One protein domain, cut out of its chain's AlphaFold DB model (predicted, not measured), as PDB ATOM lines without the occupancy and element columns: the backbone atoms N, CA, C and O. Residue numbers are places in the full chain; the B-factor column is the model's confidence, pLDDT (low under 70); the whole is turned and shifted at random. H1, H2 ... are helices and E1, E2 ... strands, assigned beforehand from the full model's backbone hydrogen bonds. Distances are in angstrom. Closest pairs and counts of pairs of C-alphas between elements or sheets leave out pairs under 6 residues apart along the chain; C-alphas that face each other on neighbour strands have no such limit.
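Overview. This is residues 70 to 175 of the 192 residues of the protein "Cytochrome_C554 domain-containing protein" of Grimontia hollisae (UniProt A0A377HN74). Little regular structure is here: a hairpin, E1 and E2, sticks out at one end with residues 77 to 82, loops around short helix H1 form the middle, and H2 and H3 sit near each other toward the other end. The 106 printed residues hold E1, E2, H1, H2, H3 in that order, antiparallel strands, class mixed, with 27 residues in named elements. The whole is only just loose, close to compact: radius of gyration of the C-alphas 15.6 A, spans 48 by 34 by 23 A.

Along the chain. Find C-alpha 74 at (18.488, -17.509, -97.286); E1 runs to 77, then E2, residues 80 to 85, covers 14.1 A. H1 is residues 101 to 107, 10.0 A; H2 129 to 132; H3 168 to 173, ending at (-7.988, -32.934, -102.962).

Arrangement. In the hairpin, N 75 and O 84 are 2.8 A apart. H2 and H3 are close but not clearly touching, C-alphas 129 and 172 being closest at 6.9 A. H1 is apart from both. Every O i to N i+4 pair is within hydrogen-bond range in H3, 1 of 3 in H1, with 2 of 4 O i to N i+3 pairs; H2 is too short for one.

Size, cuts and confidence. The printed part has no cut; the links E2 to H1, H1 to H2 and H2 to H3 are long. No printed residue is under pLDDT 70.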
ATOM      1  N   HIS A  70      11.500 -19.068 -98.853       97.31
ATOM      2  CA  HIS A  70      10.780 -20.131 -98.148       97.31
ATOM      3  C   HIS A  70      11.490 -21.485 -98.266       97.31
ATOM      4  O   HIS A  70      11.516 -22.240 -97.291       97.31
ATOM      5  N   TRP A  71      12.120 -21.746 -99.416       98.31
ATOM      6  CA  TRP A  71      12.887 -22.963 -99.664       98.31
ATOM      7  C   TRP A  71      14.338 -22.852 -99.206       98.31
ATOM      8  O   TRP A  71      14.821 -23.711 -98.470       98.31
ATOM      9  N   THR A  72      15.044 -21.798 -99.617       97.00
ATOM     10  CA  THR A  72      16.477 -21.661 -99.319       97.00
ATOM     11  C   THR A  72      16.730 -21.285 -97.865       97.00
ATOM     12  O   THR A  72      17.817 -21.523 -97.347       97.00
ATOM     13  N   TRP A  73      15.741 -20.656 -97.210       97.62
ATOM     14  CA  TRP A  73      15.906 -19.983 -95.920       97.62
ATOM     15  C   TRP A  73      17.025 -18.941 -95.904       97.62
ATOM     16  O   TRP A  73      17.482 -18.544 -94.830       97.62
ATOM     17  N   GLN A  74      17.416 -18.464 -97.083       95.44
ATOM     18  CA  GLN A  74      18.488 -17.509 -97.286       95.44
ATOM     19  C   GLN A  74      18.014 -16.353 -98.165       95.44
ATOM     20  O   GLN A  74      17.211 -16.529 -99.080       95.44
ATOM     21  N   HIS A  75      18.556 -15.169 -97.918       93.50
ATOM     22  CA  HIS A  75      18.475 -14.030 -98.818       93.50
ATOM     23  C   HIS A  75      19.799 -13.258 -98.794       93.50
ATOM     24  O   HIS A  75      20.448 -13.139 -97.756       93.50
ATOM     25  N   GLY A  76      20.202 -12.725 -99.945       89.94
ATOM     26  CA  GLY A  76      21.358 -11.834-100.062       89.94
ATOM     27  C   GLY A  76      20.958 -10.360-100.032       89.94
ATOM     28  O   GLY A  76      19.775 -10.016 -99.928       89.94
ATOM     29  N   ARG A  77      21.952  -9.483-100.172       88.00
ATOM     30  CA  ARG A  77      21.754  -8.069-100.513       88.00
ATOM     31  C   ARG A  77      22.454  -7.751-101.840       88.00
ATOM     32  O   ARG A  77      23.490  -8.349-102.108       88.00
ATOM     33  N   PRO A  78      21.957  -6.800-102.652       85.62
ATOM     34  CA  PRO A  78      22.570  -6.479-103.949       85.62
ATOM     35  C   PRO A  78      24.031  -6.010-103.868       85.62
ATOM     36  O   PRO A  78      24.769  -6.114-104.841       85.62
ATOM     37  N   ASP A  79      24.434  -5.465-102.720       92.38
ATOM     38  CA  ASP A  79      25.723  -4.824-102.460       92.38
ATOM     39  C   ASP A  79      26.704  -5.695-101.652       92.38
ATOM     40  O   ASP A  79      27.768  -5.211-101.267       92.38
ATOM     41  N   SER A  80      26.370  -6.961-101.376       92.06
ATOM     42  CA  SER A  80      27.177  -7.838-100.519       92.06
ATOM     43  C   SER A  80      27.136  -9.297-100.969       92.06
ATOM     44  O   SER A  80      26.111  -9.793-101.426       92.06
ATOM     45  N   ALA A  81      28.253 -10.005-100.779       89.44
ATOM     46  CA  ALA A  81      28.314 -11.463-100.913       89.44
ATOM     47  C   ALA A  81      27.825 -12.201 -99.648       89.44
ATOM     48  O   ALA A  81      27.778 -13.428 -99.631       89.44
ATOM     49  N   GLU A  82      27.497 -11.470 -98.579       92.69
ATOM     50  CA  GLU A  82      26.973 -12.035 -97.337       92.69
ATOM     51  C   GLU A  82      25.531 -12.527 -97.523       92.69
ATOM     52  O   GLU A  82      24.675 -11.822 -98.067       92.69
ATOM     53  N   LEU A  83      25.270 -13.743 -97.045       92.12
ATOM     54  CA  LEU A  83      23.937 -14.324 -96.979       92.12
ATOM     55  C   LEU A  83      23.370 -14.144 -95.572       92.12
ATOM     56  O   LEU A  83      24.072 -14.283 -94.574       92.12
ATOM     57  N   TYR A  84      22.074 -13.874 -95.510       92.44
ATOM     58  CA  TYR A  84      21.299 -13.809 -94.279       92.44
ATOM     59  C   TYR A  84      20.153 -14.806 -94.352       92.44
ATOM     60  O   TYR A  84      19.806 -15.287 -95.427       92.44
ATOM     61  N   GLY A  85      19.515 -15.077 -93.219       93.31
ATOM     62  CA  GLY A  85      18.320 -15.907 -93.154       93.31
ATOM     63  C   GLY A  85      18.401 -16.949 -92.049       93.31
ATOM     64  O   GLY A  85      19.274 -16.900 -91.182       93.31
ATOM     65  N   LYS A  86      17.458 -17.891 -92.045       94.81
ATOM     66  CA  LYS A  86      17.269 -18.839 -90.935       94.81
ATOM     67  C   LYS A  86      18.404 -19.870 -90.828       94.81
ATOM     68  O   LYS A  86      18.591 -20.455 -89.760       94.81
ATOM     69  N   THR A  87      19.173 -20.084 -91.894       93.50
ATOM     70  CA  THR A  87      20.393 -20.912 -91.868       93.50
ATOM     71  C   THR A  87      21.621 -20.163 -91.351       93.50
ATOM     72  O   THR A  87      22.525 -20.802 -90.821       93.50
ATOM     73  N   GLU A  88      21.636 -18.829 -91.459       93.44
ATOM     74  CA  GLU A  88      22.809 -17.996 -91.149       93.44
ATOM     75  C   GLU A  88      22.718 -17.311 -89.779       93.44
ATOM     76  O   GLU A  88      23.734 -16.961 -89.180       93.44
ATOM     77  N   ILE A  89      21.506 -17.118 -89.248       90.44
ATOM     78  CA  ILE A  89      21.298 -16.433 -87.971       90.44
ATOM     79  C   ILE A  89      21.498 -17.360 -86.768       90.44
ATOM     80  O   ILE A  89      21.029 -18.499 -86.731       90.44
ATOM     81  N   VAL A  90      22.115 -16.797 -85.727       92.25
ATOM     82  CA  VAL A  90      22.082 -17.326 -84.363       92.25
ATOM     83  C   VAL A  90      21.175 -16.434 -83.520       92.25
ATOM     84  O   VAL A  90      21.321 -15.213 -83.532       92.25
ATOM     85  N   ASN A  91      20.229 -17.027 -82.792       91.00
ATOM     86  CA  ASN A  91      19.319 -16.297 -81.904       91.00
ATOM     87  C   ASN A  91      19.389 -16.805 -80.454       91.00
ATOM     88  O   ASN A  91      20.158 -17.702 -80.134       91.00
ATOM     89  N   ASN A  92      18.587 -16.226 -79.561       94.00
ATOM     90  CA  ASN A  92      18.503 -16.605 -78.144       94.00
ATOM     91  C   ASN A  92      17.309 -17.528 -77.814       94.00
ATOM     92  O   ASN A  92      16.993 -17.709 -76.640       94.00
ATOM     93  N   PHE A  93      16.644 -18.101 -78.825       91.31
ATOM     94  CA  PHE A  93      15.555 -19.066 -78.656       91.31
ATOM     95  C   PHE A  93      16.079 -20.494 -78.810       91.31
ATOM     96  O   PHE A  93      16.492 -21.126 -77.846       91.31
ATOM     97  N   CYS A  94      16.076 -21.012 -80.040       88.81
ATOM     98  CA  CYS A  94      16.574 -22.353 -80.356       88.81
ATOM     99  C   CYS A  94      18.022 -22.326 -80.866       88.81
ATOM    100  O   CYS A  94      18.503 -23.332 -81.373       88.81
ATOM    101  N   ILE A  95      18.704 -21.186 -80.719       93.12
ATOM    102  CA  ILE A  95      20.097 -20.933 -81.088       93.12
ATOM    103  C   ILE A  95      20.345 -20.997 -82.593       93.12
ATOM    104  O   ILE A  95      20.540 -19.951 -83.201       93.12
ATOM    105  N   SER A  96      20.328 -22.181 -83.202       93.38
ATOM    106  CA  SER A  96      20.652 -22.372 -84.616       93.38
ATOM    107  C   SER A  96      19.876 -23.544 -85.210       93.38
ATOM    108  O   SER A  96      19.547 -24.508 -84.520       93.38
ATOM    109  N   THR A  97      19.611 -23.467 -86.511       95.12
ATOM    110  CA  THR A  97      19.074 -24.582 -87.300       95.12
ATOM    111  C   THR A  97      20.082 -25.710 -87.473       95.12
ATOM    112  O   THR A  97      19.686 -26.874 -87.461       95.12
ATOM    113  N   ARG A  98      21.376 -25.386 -87.582       93.50
ATOM    114  CA  ARG A  98      22.449 -26.371 -87.743       93.50
ATOM    115  C   ARG A  98      22.461 -27.327 -86.552       93.50
ATOM    116  O   ARG A  98      22.398 -26.878 -85.406       93.50
ATOM    117  N   SER A  99      22.571 -28.628 -86.820       92.56
ATOM    118  CA  SER A  99      22.477 -29.735 -85.845       92.56
ATOM    119  C   SER A  99      21.110 -29.927 -85.166       92.56
ATOM    120  O   SER A  99      20.964 -30.812 -84.324       92.56
ATOM    121  N   ASN A 100      20.105 -29.118 -85.520       96.12
ATOM    122  CA  ASN A 100      18.742 -29.165 -84.981       96.12
ATOM    123  C   ASN A 100      17.682 -29.270 -86.093       96.12
ATOM    124  O   ASN A 100      16.487 -29.072 -85.842       96.12
ATOM    125  N   GLU A 101      18.110 -29.576 -87.320       97.44
ATOM    126  CA  GLU A 101      17.318 -29.507 -88.544       97.44
ATOM    127  C   GLU A 101      15.980 -30.245 -88.403       97.44
ATOM    128  O   GLU A 101      14.965 -29.584 -88.612       97.44
ATOM    129  N   PRO A 102      15.894 -31.507 -87.914       97.19
ATOM    130  CA  PRO A 102      14.624 -32.239 -87.876       97.19
ATOM    131  C   PRO A 102      13.506 -31.552 -87.085       97.19
ATOM    132  O   PRO A 102      12.330 -31.755 -87.384       97.19
ATOM    133  N   ARG A 103      13.859 -30.745 -86.072       95.56
ATOM    134  CA  ARG A 103      12.903 -29.931 -85.311       95.56
ATOM    135  C   ARG A 103      12.649 -28.580 -85.972       95.56
ATOM    136  O   ARG A 103      11.538 -28.072 -85.924       95.56
ATOM    137  N   CYS A 104      13.671 -27.955 -86.544       96.38
ATOM    138  CA  CYS A 104      13.539 -26.630 -87.143       96.38
ATOM    139  C   CYS A 104      12.772 -26.651 -88.471       96.38
ATOM    140  O   CYS A 104      12.045 -25.695 -88.772       96.38
ATOM    141  N   THR A 105      12.958 -27.710 -89.261       97.69
ATOM    142  CA  THR A 105      12.421 -27.881 -90.619       97.69
ATOM    143  C   THR A 105      11.006 -28.445 -90.635       97.69
ATOM    144  O   THR A 105      10.383 -28.475 -91.690       97.69
ATOM    145  N   SER A 106      10.399 -28.704 -89.468       96.44
ATOM    146  CA  SER A 106       8.934 -28.776 -89.364       96.44
ATOM    147  C   SER A 106       8.249 -27.476 -89.822       96.44
ATOM    148  O   SER A 106       7.062 -27.490 -90.103       96.44
ATOM    149  N   CYS A 107       8.990 -26.363 -89.904       96.00
ATOM    150  CA  CYS A 107       8.535 -25.074 -90.435       96.00
ATOM    151  C   CYS A 107       9.128 -24.753 -91.827       96.00
ATOM    152  O   CYS A 107       9.052 -23.609 -92.270       96.00
ATOM    153  N   HIS A 108       9.842 -25.685 -92.466       98.25
ATOM    154  CA  HIS A 108      10.384 -25.509 -93.823       98.25
ATOM    155  C   HIS A 108       9.311 -25.878 -94.849       98.25
ATOM    156  O   HIS A 108       8.445 -26.695 -94.542       98.25
ATOM    157  N   THR A 109       9.334 -25.316 -96.059       98.31
ATOM    158  CA  THR A 109       8.380 -25.665 -97.134       98.31
ATOM    159  C   THR A 109       8.797 -26.921 -97.897       98.31
ATOM    160  O   THR A 109       8.590 -27.030 -99.104       98.31
ATOM    161  N   GLY A 110       9.403 -27.876 -97.197       98.38
ATOM    162  CA  GLY A 110       9.901 -29.107 -97.777       98.38
ATOM    163  C   GLY A 110       9.928 -30.278 -96.811       98.38
ATOM    164  O   GLY A 110       9.605 -30.159 -95.626       98.38
ATOM    165  N   TYR A 111      10.304 -31.421 -97.369       98.75
ATOM    166  CA  TYR A 111      10.258 -32.741 -96.765       98.75
ATOM    167  C   TYR A 111      11.647 -33.375 -96.723       98.75
ATOM    168  O   TYR A 111      12.274 -33.574 -97.763       98.75
ATOM    169  N   GLY A 112      12.095 -33.768 -95.531       98.44
ATOM    170  CA  GLY A 112      13.291 -34.584 -95.330       98.44
ATOM    171  C   GLY A 112      14.578 -33.805 -95.051       98.44
ATOM    172  O   GLY A 112      15.646 -34.417 -94.999       98.44
ATOM    173  N   TRP A 113      14.513 -32.487 -94.829       98.44
ATOM    174  CA  TRP A 113      15.691 -31.705 -94.437       98.44
ATOM    175  C   TRP A 113      16.057 -31.981 -92.975       98.44
ATOM    176  O   TRP A 113      15.593 -31.321 -92.043       98.44
ATOM    177  N   LYS A 114      16.871 -33.018 -92.785       97.75
ATOM    178  CA  LYS A 114      17.268 -33.550 -91.473       97.75
ATOM    179  C   LYS A 114      18.720 -33.259 -91.088       97.75
ATOM    180  O   LYS A 114      19.062 -33.422 -89.924       97.75
ATOM    181  N   ASP A 115      19.553 -32.884 -92.055       97.31
ATOM    182  CA  ASP A 115      20.977 -32.587 -91.892       97.31
ATOM    183  C   ASP A 115      21.515 -31.870 -93.151       97.31
ATOM    184  O   ASP A 115      20.751 -31.431 -94.016       97.31
ATOM    185  N   ASN A 116      22.838 -31.736 -93.257       95.75
ATOM    186  CA  ASN A 116      23.526 -31.074 -94.368       95.75
ATOM    187  C   ASN A 116      23.569 -31.880 -95.683       95.75
ATOM    188  O   ASN A 116      24.123 -31.379 -96.658       95.75
ATOM    189  N   SER A 117      23.016 -33.096 -95.723       97.19
ATOM    190  CA  SER A 117      22.921 -33.915 -96.939       97.19
ATOM    191  C   SER A 117      21.614 -33.711 -97.712       97.19
ATOM    192  O   SER A 117      21.367 -34.410 -98.693       97.19
ATOM    193  N   PHE A 118      20.767 -32.770 -97.276       98.12
ATOM    194  CA  PHE A 118      19.514 -32.463 -97.956       98.12
ATOM    195  C   PHE A 118      19.749 -31.978 -99.393       98.12
ATOM    196  O   PHE A 118      20.517 -31.047 -99.637       98.12
ATOM    197  N   ASP A 119      19.060 -32.609-100.341       98.19
ATOM    198  CA  ASP A 119      19.112 -32.247-101.751       98.19
ATOM    199  C   ASP A 119      18.102 -31.133-102.053       98.19
ATOM    200  O   ASP A 119      16.920 -31.382-102.291       98.19
ATOM    201  N   PHE A 120      18.586 -29.891-102.069       98.12
ATOM    202  CA  PHE A 120      17.778 -28.709-102.382       98.12
ATOM    203  C   PHE A 120      17.293 -28.649-103.840       98.12
ATOM    204  O   PHE A 120      16.498 -27.765-104.158       98.12
ATOM    205  N   THR A 121      17.747 -29.555-104.711       98.31
ATOM    206  CA  THR A 121      17.305 -29.632-106.112       98.31
ATOM    207  C   THR A 121      16.148 -30.610-106.311       98.31
ATOM    208  O   THR A 121      15.421 -30.517-107.299       98.31
ATOM    209  N   LYS A 122      15.907 -31.509-105.348       98.50
ATOM    210  CA  LYS A 122      14.864 -32.531-105.440       98.50
ATOM    211  C   LYS A 122      13.465 -31.916-105.363       98.50
ATOM    212  O   LYS A 122      12.988 -31.553-104.288       98.50
ATOM    213  N   GLN A 123      12.793 -31.813-106.505       98.69
ATOM    214  CA  GLN A 123      11.485 -31.159-106.611       98.69
ATOM    215  C   GLN A 123      10.389 -31.880-105.818       98.69
ATOM    216  O   GLN A 123       9.550 -31.222-105.209       98.69
ATOM    217  N   GLU A 124      10.425 -33.213-105.721       98.56
ATOM    218  CA  GLU A 124       9.441 -33.980-104.940       98.56
ATOM    219  C   GLU A 124       9.556 -33.738-103.428       98.56
ATOM    220  O   GLU A 124       8.664 -34.115-102.669       98.56
ATOM    221  N   SER A 125      10.646 -33.109-102.976       98.69
ATOM    222  CA  SER A 125      10.806 -32.683-101.588       98.69
ATOM    223  C   SER A 125      10.111 -31.354-101.281       98.69
ATOM    224  O   SER A 125      10.140 -30.949-100.123       98.69
ATOM    225  N   VAL A 126       9.489 -30.672-102.247       98.81
ATOM    226  CA  VAL A 126       8.645 -29.492-101.988       98.81
ATOM    227  C   VAL A 126       7.361 -29.902-101.269       98.81
ATOM    228  O   VAL A 126       6.691 -30.843-101.680       98.81
ATOM    229  N   ASP A 127       6.989 -29.182-100.211       98.81
ATOM    230  CA  ASP A 127       5.685 -29.330 -99.562       98.81
ATOM    231  C   ASP A 127       4.696 -28.316-100.147       98.81
ATOM    232  O   ASP A 127       4.702 -27.145 -99.769       98.81
ATOM    233  N   CYS A 128       3.845 -28.772-101.068       98.31
ATOM    234  CA  CYS A 128       2.764 -27.962-101.632       98.31
ATOM    235  C   CYS A 128       1.584 -27.795-100.657       98.31
ATOM    236  O   CYS A 128       0.884 -26.782-100.683       98.31
ATOM    237  N   LEU A 129       1.351 -28.786 -99.793       98.00
ATOM    238  CA  LEU A 129       0.163 -28.872 -98.943       98.00
ATOM    239  C   LEU A 129       0.209 -27.876 -97.783       98.00
ATOM    240  O   LEU A 129      -0.823 -27.329 -97.417       98.00
ATOM    241  N   ILE A 130       1.391 -27.569 -97.242       96.62
ATOM    242  CA  ILE A 130       1.530 -26.671 -96.082       96.62
ATOM    243  C   ILE A 130       0.916 -25.284 -96.296       96.62
ATOM    244  O   ILE A 130       0.505 -24.650 -95.330       96.62
ATOM    245  N   CYS A 131       0.866 -24.809 -97.542       94.94
ATOM    246  CA  CYS A 131       0.263 -23.523 -97.879       94.94
ATOM    247  C   CYS A 131      -1.144 -23.658 -98.467       94.94
ATOM    248  O   CYS A 131      -1.951 -22.752 -98.289       94.94
ATOM    249  N   HIS A 132      -1.418 -24.732 -99.206       95.25
ATOM    250  CA  HIS A 132      -2.599 -24.799-100.065       95.25
ATOM    251  C   HIS A 132      -3.723 -25.699 -99.549       95.25
ATOM    252  O   HIS A 132      -4.845 -25.594-100.033       95.25
ATOM    253  N   GLU A 133      -3.443 -26.592 -98.607       93.94
ATOM    254  CA  GLU A 133      -4.421 -27.528 -98.053       93.94
ATOM    255  C   GLU A 133      -5.507 -26.804 -97.236       93.94
ATOM    256  O   GLU A 133      -5.181 -25.954 -96.412       93.94
ATOM    257  N   GLN A 134      -6.787 -27.155 -97.426       92.38
ATOM    258  CA  GLN A 134      -7.926 -26.477 -96.766       92.38
ATOM    259  C   GLN A 134      -8.854 -27.379 -95.942       92.38
ATOM    260  O   GLN A 134      -9.856 -26.925 -95.396       92.38
ATOM    261  N   SER A 135      -8.576 -28.676 -95.820       92.12
ATOM    262  CA  SER A 135      -9.361 -29.564 -94.950       92.12
ATOM    263  C   SER A 135      -9.022 -29.397 -93.463       92.12
ATOM    264  O   SER A 135      -9.746 -29.928 -92.619       92.12
ATOM    265  N   GLY A 136      -7.938 -28.676 -93.139       90.00
ATOM    266  CA  GLY A 136      -7.507 -28.323 -91.778       90.00
ATOM    267  C   GLY A 136      -6.918 -29.478 -90.980       90.00
ATOM    268  O   GLY A 136      -6.720 -29.362 -89.769       90.00
ATOM    269  N   GLN A 137      -6.660 -30.606 -91.637       92.19
ATOM    270  CA  GLN A 137      -6.043 -31.770 -91.005       92.19
ATOM    271  C   GLN A 137      -4.525 -31.800 -91.204       92.19
ATOM    272  O   GLN A 137      -3.828 -32.515 -90.479       92.19
ATOM    273  N   TYR A 138      -4.015 -31.092 -92.216       94.81
ATOM    274  CA  TYR A 138      -2.617 -31.188 -92.581       94.81
ATOM    275  C   TYR A 138      -1.747 -30.420 -91.594       94.81
ATOM    276  O   TYR A 138      -1.902 -29.222 -91.371       94.81
ATOM    277  N   ARG A 139      -0.797 -31.133 -90.994       93.19
ATOM    278  CA  ARG A 139       0.208 -30.548 -90.113       93.19
ATOM    279  C   ARG A 139       1.491 -31.355 -90.197       93.19
ATOM    280  O   ARG A 139       1.471 -32.584 -90.087       93.19
ATOM    281  N   LYS A 140       2.621 -30.659 -90.315       96.75
ATOM    282  CA  LYS A 140       3.947 -31.268 -90.197       96.75
ATOM    283  C   LYS A 140       4.200 -31.732 -88.760       96.75
ATOM    284  O   LYS A 140       3.880 -31.035 -87.794       96.75
ATOM    285  N   PHE A 141       4.796 -32.907 -88.594       96.25
ATOM    286  CA  PHE A 141       5.148 -33.405 -87.274       96.25
ATOM    287  C   PHE A 141       6.337 -32.610 -86.700       96.25
ATOM    288  O   PHE A 141       7.301 -32.348 -87.425       96.25
ATOM    289  N   PRO A 142       6.333 -32.248 -85.400       94.88
ATOM    290  CA  PRO A 142       7.286 -31.270 -84.859       94.88
ATOM    291  C   PRO A 142       8.770 -31.653 -84.892       94.88
ATOM    292  O   PRO A 142       9.615 -30.804 -84.627       94.88
ATOM    293  N   THR A 143       9.106 -32.921 -85.133       95.31
ATOM    294  CA  THR A 143      10.496 -33.412 -85.116       95.31
ATOM    295  C   THR A 143      10.799 -34.402 -86.237       95.31
ATOM    296  O   THR A 143      11.694 -35.229 -86.082       95.31
ATOM    297  N   ASP A 144      10.026 -34.378 -87.324       96.50
ATOM    298  CA  ASP A 144      10.152 -35.337 -88.435       96.50
ATOM    299  C   ASP A 144      10.653 -34.671 -89.722       96.50
ATOM    300  O   ASP A 144      10.225 -35.005 -90.822       96.50
ATOM    301  N   ALA A 145      11.530 -33.670 -89.587       98.06
ATOM    302  CA  ALA A 145      12.218 -33.031 -90.708       98.06
ATOM    303  C   ALA A 145      11.285 -32.526 -91.825       98.06
ATOM    304  O   ALA A 145      11.561 -32.696 -93.011       98.06
ATOM    305  N   GLY A 146      10.148 -31.944 -91.444       98.00
ATOM    306  CA  GLY A 146       9.159 -31.423 -92.384       98.00
ATOM    307  C   GLY A 146       8.066 -32.412 -92.784       98.00
ATOM    308  O   GLY A 146       7.083 -32.004 -93.388       98.00
ATOM    309  N   HIS A 147       8.155 -33.693 -92.434       98.50
ATOM    310  CA  HIS A 147       7.089 -34.637 -92.767       98.50
ATOM    311  C   HIS A 147       5.860 -34.505 -91.851       98.50
ATOM    312  O   HIS A 147       6.023 -34.275 -90.651       98.50
ATOM    313  N   PRO A 148       4.626 -34.705 -92.360       97.56
ATOM    314  CA  PRO A 148       3.452 -34.955 -91.527       97.56
ATOM    315  C   PRO A 148       3.511 -36.336 -90.853       97.56
ATOM    316  O   PRO A 148       4.380 -37.163 -91.132       97.56
ATOM    317  N   ASN A 149       2.545 -36.620 -89.980       96.25
ATOM    318  CA  ASN A 149       2.346 -37.976 -89.472       96.25
ATOM    319  C   ASN A 149       1.752 -38.888 -90.549       96.25
ATOM    320  O   ASN A 149       0.624 -38.672 -90.979       96.25
ATOM    321  N   TYR A 150       2.453 -39.966 -90.896       97.38
ATOM    322  CA  TYR A 150       1.897 -41.052 -91.725       97.38
ATOM    323  C   TYR A 150       1.198 -42.128 -90.893       97.38
ATOM    324  O   TYR A 150       0.409 -42.914 -91.402       97.38
ATOM    325  N   VAL A 151       1.485 -42.156 -89.593       96.50
ATOM    326  CA  VAL A 151       0.839 -43.025 -88.611       96.50
ATOM    327  C   VAL A 151       0.492 -42.205 -87.378       96.50
ATOM    328  O   VAL A 151       1.253 -41.319 -86.978       96.50
ATOM    329  N   SER A 152      -0.653 -42.502 -86.766       96.25
ATOM    330  CA  SER A 152      -1.060 -41.858 -85.521       96.25
ATOM    331  C   SER A 152      -0.070 -42.215 -84.415       96.25
ATOM    332  O   SER A 152       0.157 -43.395 -84.139       96.25
ATOM    333  N   LYS A 153       0.525 -41.206 -83.776       94.56
ATOM    334  CA  LYS A 153       1.494 -41.396 -82.687       94.56
ATOM    335  C   LYS A 153       1.305 -40.368 -81.584       94.56
ATOM    336  O   LYS A 153       0.813 -39.263 -81.804       94.56
ATOM    337  N   GLU A 154       1.688 -40.753 -80.375       94.88
ATOM    338  CA  GLU A 154       1.619 -39.884 -79.206       94.88
ATOM    339  C   GLU A 154       2.622 -38.725 -79.307       94.88
ATOM    340  O   GLU A 154       3.794 -38.934 -79.637       94.88
ATOM    341  N   TRP A 155       2.182 -37.506 -78.983       92.69
ATOM    342  CA  TRP A 155       3.063 -36.349 -78.883       92.69
ATOM    343  C   TRP A 155       2.544 -35.263 -77.920       92.69
ATOM    344  O   TRP A 155       1.411 -34.799 -78.067       92.69
ATOM    345  N   PRO A 156       3.395 -34.750 -77.008       93.38
ATOM    346  CA  PRO A 156       4.727 -35.257 -76.659       93.38
ATOM    347  C   PRO A 156       4.669 -36.668 -76.058       93.38
ATOM    348  O   PRO A 156       3.625 -37.093 -75.568       93.38
ATOM    349  N   LYS A 157       5.790 -37.395 -76.080       91.50
ATOM    350  CA  LYS A 157       5.880 -38.733 -75.474       91.50
ATOM    351  C   LYS A 157       5.476 -38.683 -73.993       91.50
ATOM    352  O   LYS A 157       6.023 -37.874 -73.245       91.50
ATOM    353  N   GLY A 158       4.556 -39.554 -73.576       94.25
ATOM    354  CA  GLY A 158       4.036 -39.614 -72.205       94.25
ATOM    355  C   GLY A 158       2.964 -38.570 -71.861       94.25
ATOM    356  O   GLY A 158       2.630 -38.417 -70.689       94.25
ATOM    357  N   SER A 159       2.432 -37.835 -72.840       94.94
ATOM    358  CA  SER A 159       1.345 -36.864 -72.644       94.94
ATOM    359  C   SER A 159      -0.069 -37.460 -72.698       94.94
ATOM    360  O   SER A 159      -1.027 -36.771 -72.349       94.94
ATOM    361  N   GLY A 160      -0.223 -38.686 -73.197       95.31
ATOM    362  CA  GLY A 160      -1.497 -39.317 -73.551       95.31
ATOM    363  C   GLY A 160      -2.180 -38.721 -74.789       95.31
ATOM    364  O   GLY A 160      -3.240 -39.202 -75.188       95.31
ATOM    365  N   LYS A 161      -1.610 -37.679 -75.412       94.19
ATOM    366  CA  LYS A 161      -2.200 -37.001 -76.574       94.19
ATOM    367  C   LYS A 161      -1.732 -37.659 -77.862       94.19
ATOM    368  O   LYS A 161      -0.543 -37.641 -78.169       94.19
ATOM    369  N   ILE A 162      -2.666 -38.206 -78.634       94.69
ATOM    370  CA  ILE A 162      -2.386 -38.788 -79.947       94.69
ATOM    371  C   ILE A 162      -2.529 -37.710 -81.017       94.69
ATOM    372  O   ILE A 162      -3.588 -37.099 -81.143       94.69
ATOM    373  N   LEU A 163      -1.471 -37.500 -81.799       93.00
ATOM    374  CA  LEU A 163      -1.564 -36.760 -83.051       93.00
ATOM    375  C   LEU A 163      -1.933 -37.748 -84.167       93.00
ATOM    376  O   LEU A 163      -1.226 -38.751 -84.326       93.00
ATOM    377  N   PRO A 164      -3.022 -37.506 -84.915       95.25
ATOM    378  CA  PRO A 164      -3.482 -38.429 -85.945       95.25
ATOM    379  C   PRO A 164      -2.509 -38.492 -87.128       95.25
ATOM    380  O   PRO A 164      -1.698 -37.583 -87.330       95.25
ATOM    381  N   ALA A 165      -2.594 -39.574 -87.902       96.88
ATOM    382  CA  ALA A 165      -2.072 -39.605 -89.263       96.88
ATOM    383  C   ALA A 165      -2.849 -38.625 -90.154       96.88
ATOM    384  O   ALA A 165      -4.048 -38.422 -89.958       96.88
ATOM    385  N   VAL A 166      -2.165 -38.045 -91.133       96.69
ATOM    386  CA  VAL A 166      -2.776 -37.201 -92.160       96.69
ATOM    387  C   VAL A 166      -3.334 -38.084 -93.274       96.69
ATOM    388  O   VAL A 166      -2.621 -38.942 -93.795       96.69
ATOM    389  N   ASP A 167      -4.581 -37.843 -93.678       97.88
ATOM    390  CA  ASP A 167      -5.115 -38.377 -94.931       97.88
ATOM    391  C   ASP A 167      -4.578 -37.534 -96.095       97.88
ATOM    392  O   ASP A 167      -5.073 -36.442 -96.385       97.88
ATOM    393  N   LEU A 168      -3.509 -38.026 -96.723       98.44
ATOM    394  CA  LEU A 168      -2.802 -37.319 -97.792       98.44
ATOM    395  C   LEU A 168      -3.646 -37.145 -99.058       98.44
ATOM    396  O   LEU A 168      -3.486 -36.135 -99.736       98.44
ATOM    397  N   ALA A 169      -4.542 -38.086 -99.374       98.44
ATOM    398  CA  ALA A 169      -5.420 -37.958-100.537       98.44
ATOM    399  C   ALA A 169      -6.446 -36.849-100.292       98.44
ATOM    400  O   ALA A 169      -6.575 -35.926-101.095       98.44
ATOM    401  N   LYS A 170      -7.086 -36.857 -99.117       97.94
ATOM    402  CA  LYS A 170      -8.015 -35.793 -98.728       97.94
ATOM    403  C   LYS A 170      -7.333 -34.423 -98.628       97.94
ATOM    404  O   LYS A 170      -7.943 -33.422 -98.990       97.94
ATOM    405  N   ALA A 171      -6.088 -34.368 -98.151       97.69
ATOM    406  CA  ALA A 171      -5.290 -33.143 -98.142       97.69
ATOM    407  C   ALA A 171      -4.978 -32.649 -99.568       97.69
ATOM    408  O   ALA A 171      -5.151 -31.474 -99.868       97.69
ATOM    409  N   ALA A 172      -4.574 -33.539-100.476       98.25
ATOM    410  CA  ALA A 172      -4.308 -33.178-101.868       98.25
ATOM    411  C   ALA A 172      -5.563 -32.668-102.596       98.25
ATOM    412  O   ALA A 172      -5.510 -31.692-103.339       98.25
ATOM    413  N   GLN A 173      -6.711 -33.299-102.349       97.62
ATOM    414  CA  GLN A 173      -7.988 -32.934-102.962       97.62
ATOM    415  C   GLN A 173      -8.596 -31.638-102.396       97.62
ATOM    416  O   GLN A 173      -9.473 -31.059-103.032       97.62
ATOM    417  N   SER A 174      -8.149 -31.166-101.225       96.12
ATOM    418  CA  SER A 174      -8.640 -29.928-100.597       96.12
ATOM    419  C   SER A 174      -7.897 -28.665-101.052       96.12
ATOM    420  O   SER A 174      -8.255 -27.568-100.631       96.12
ATOM    421  N   VAL A 175      -6.858 -28.815-101.882       95.50
ATOM    422  CA  VAL A 175      -5.957 -27.737-102.305       95.50
ATOM    423  C   VAL A 175      -6.720 -26.566-102.929       95.50
ATOM    424  O   VAL A 175      -7.492 -26.731-103.880       95.50
TER     425      VAL A 175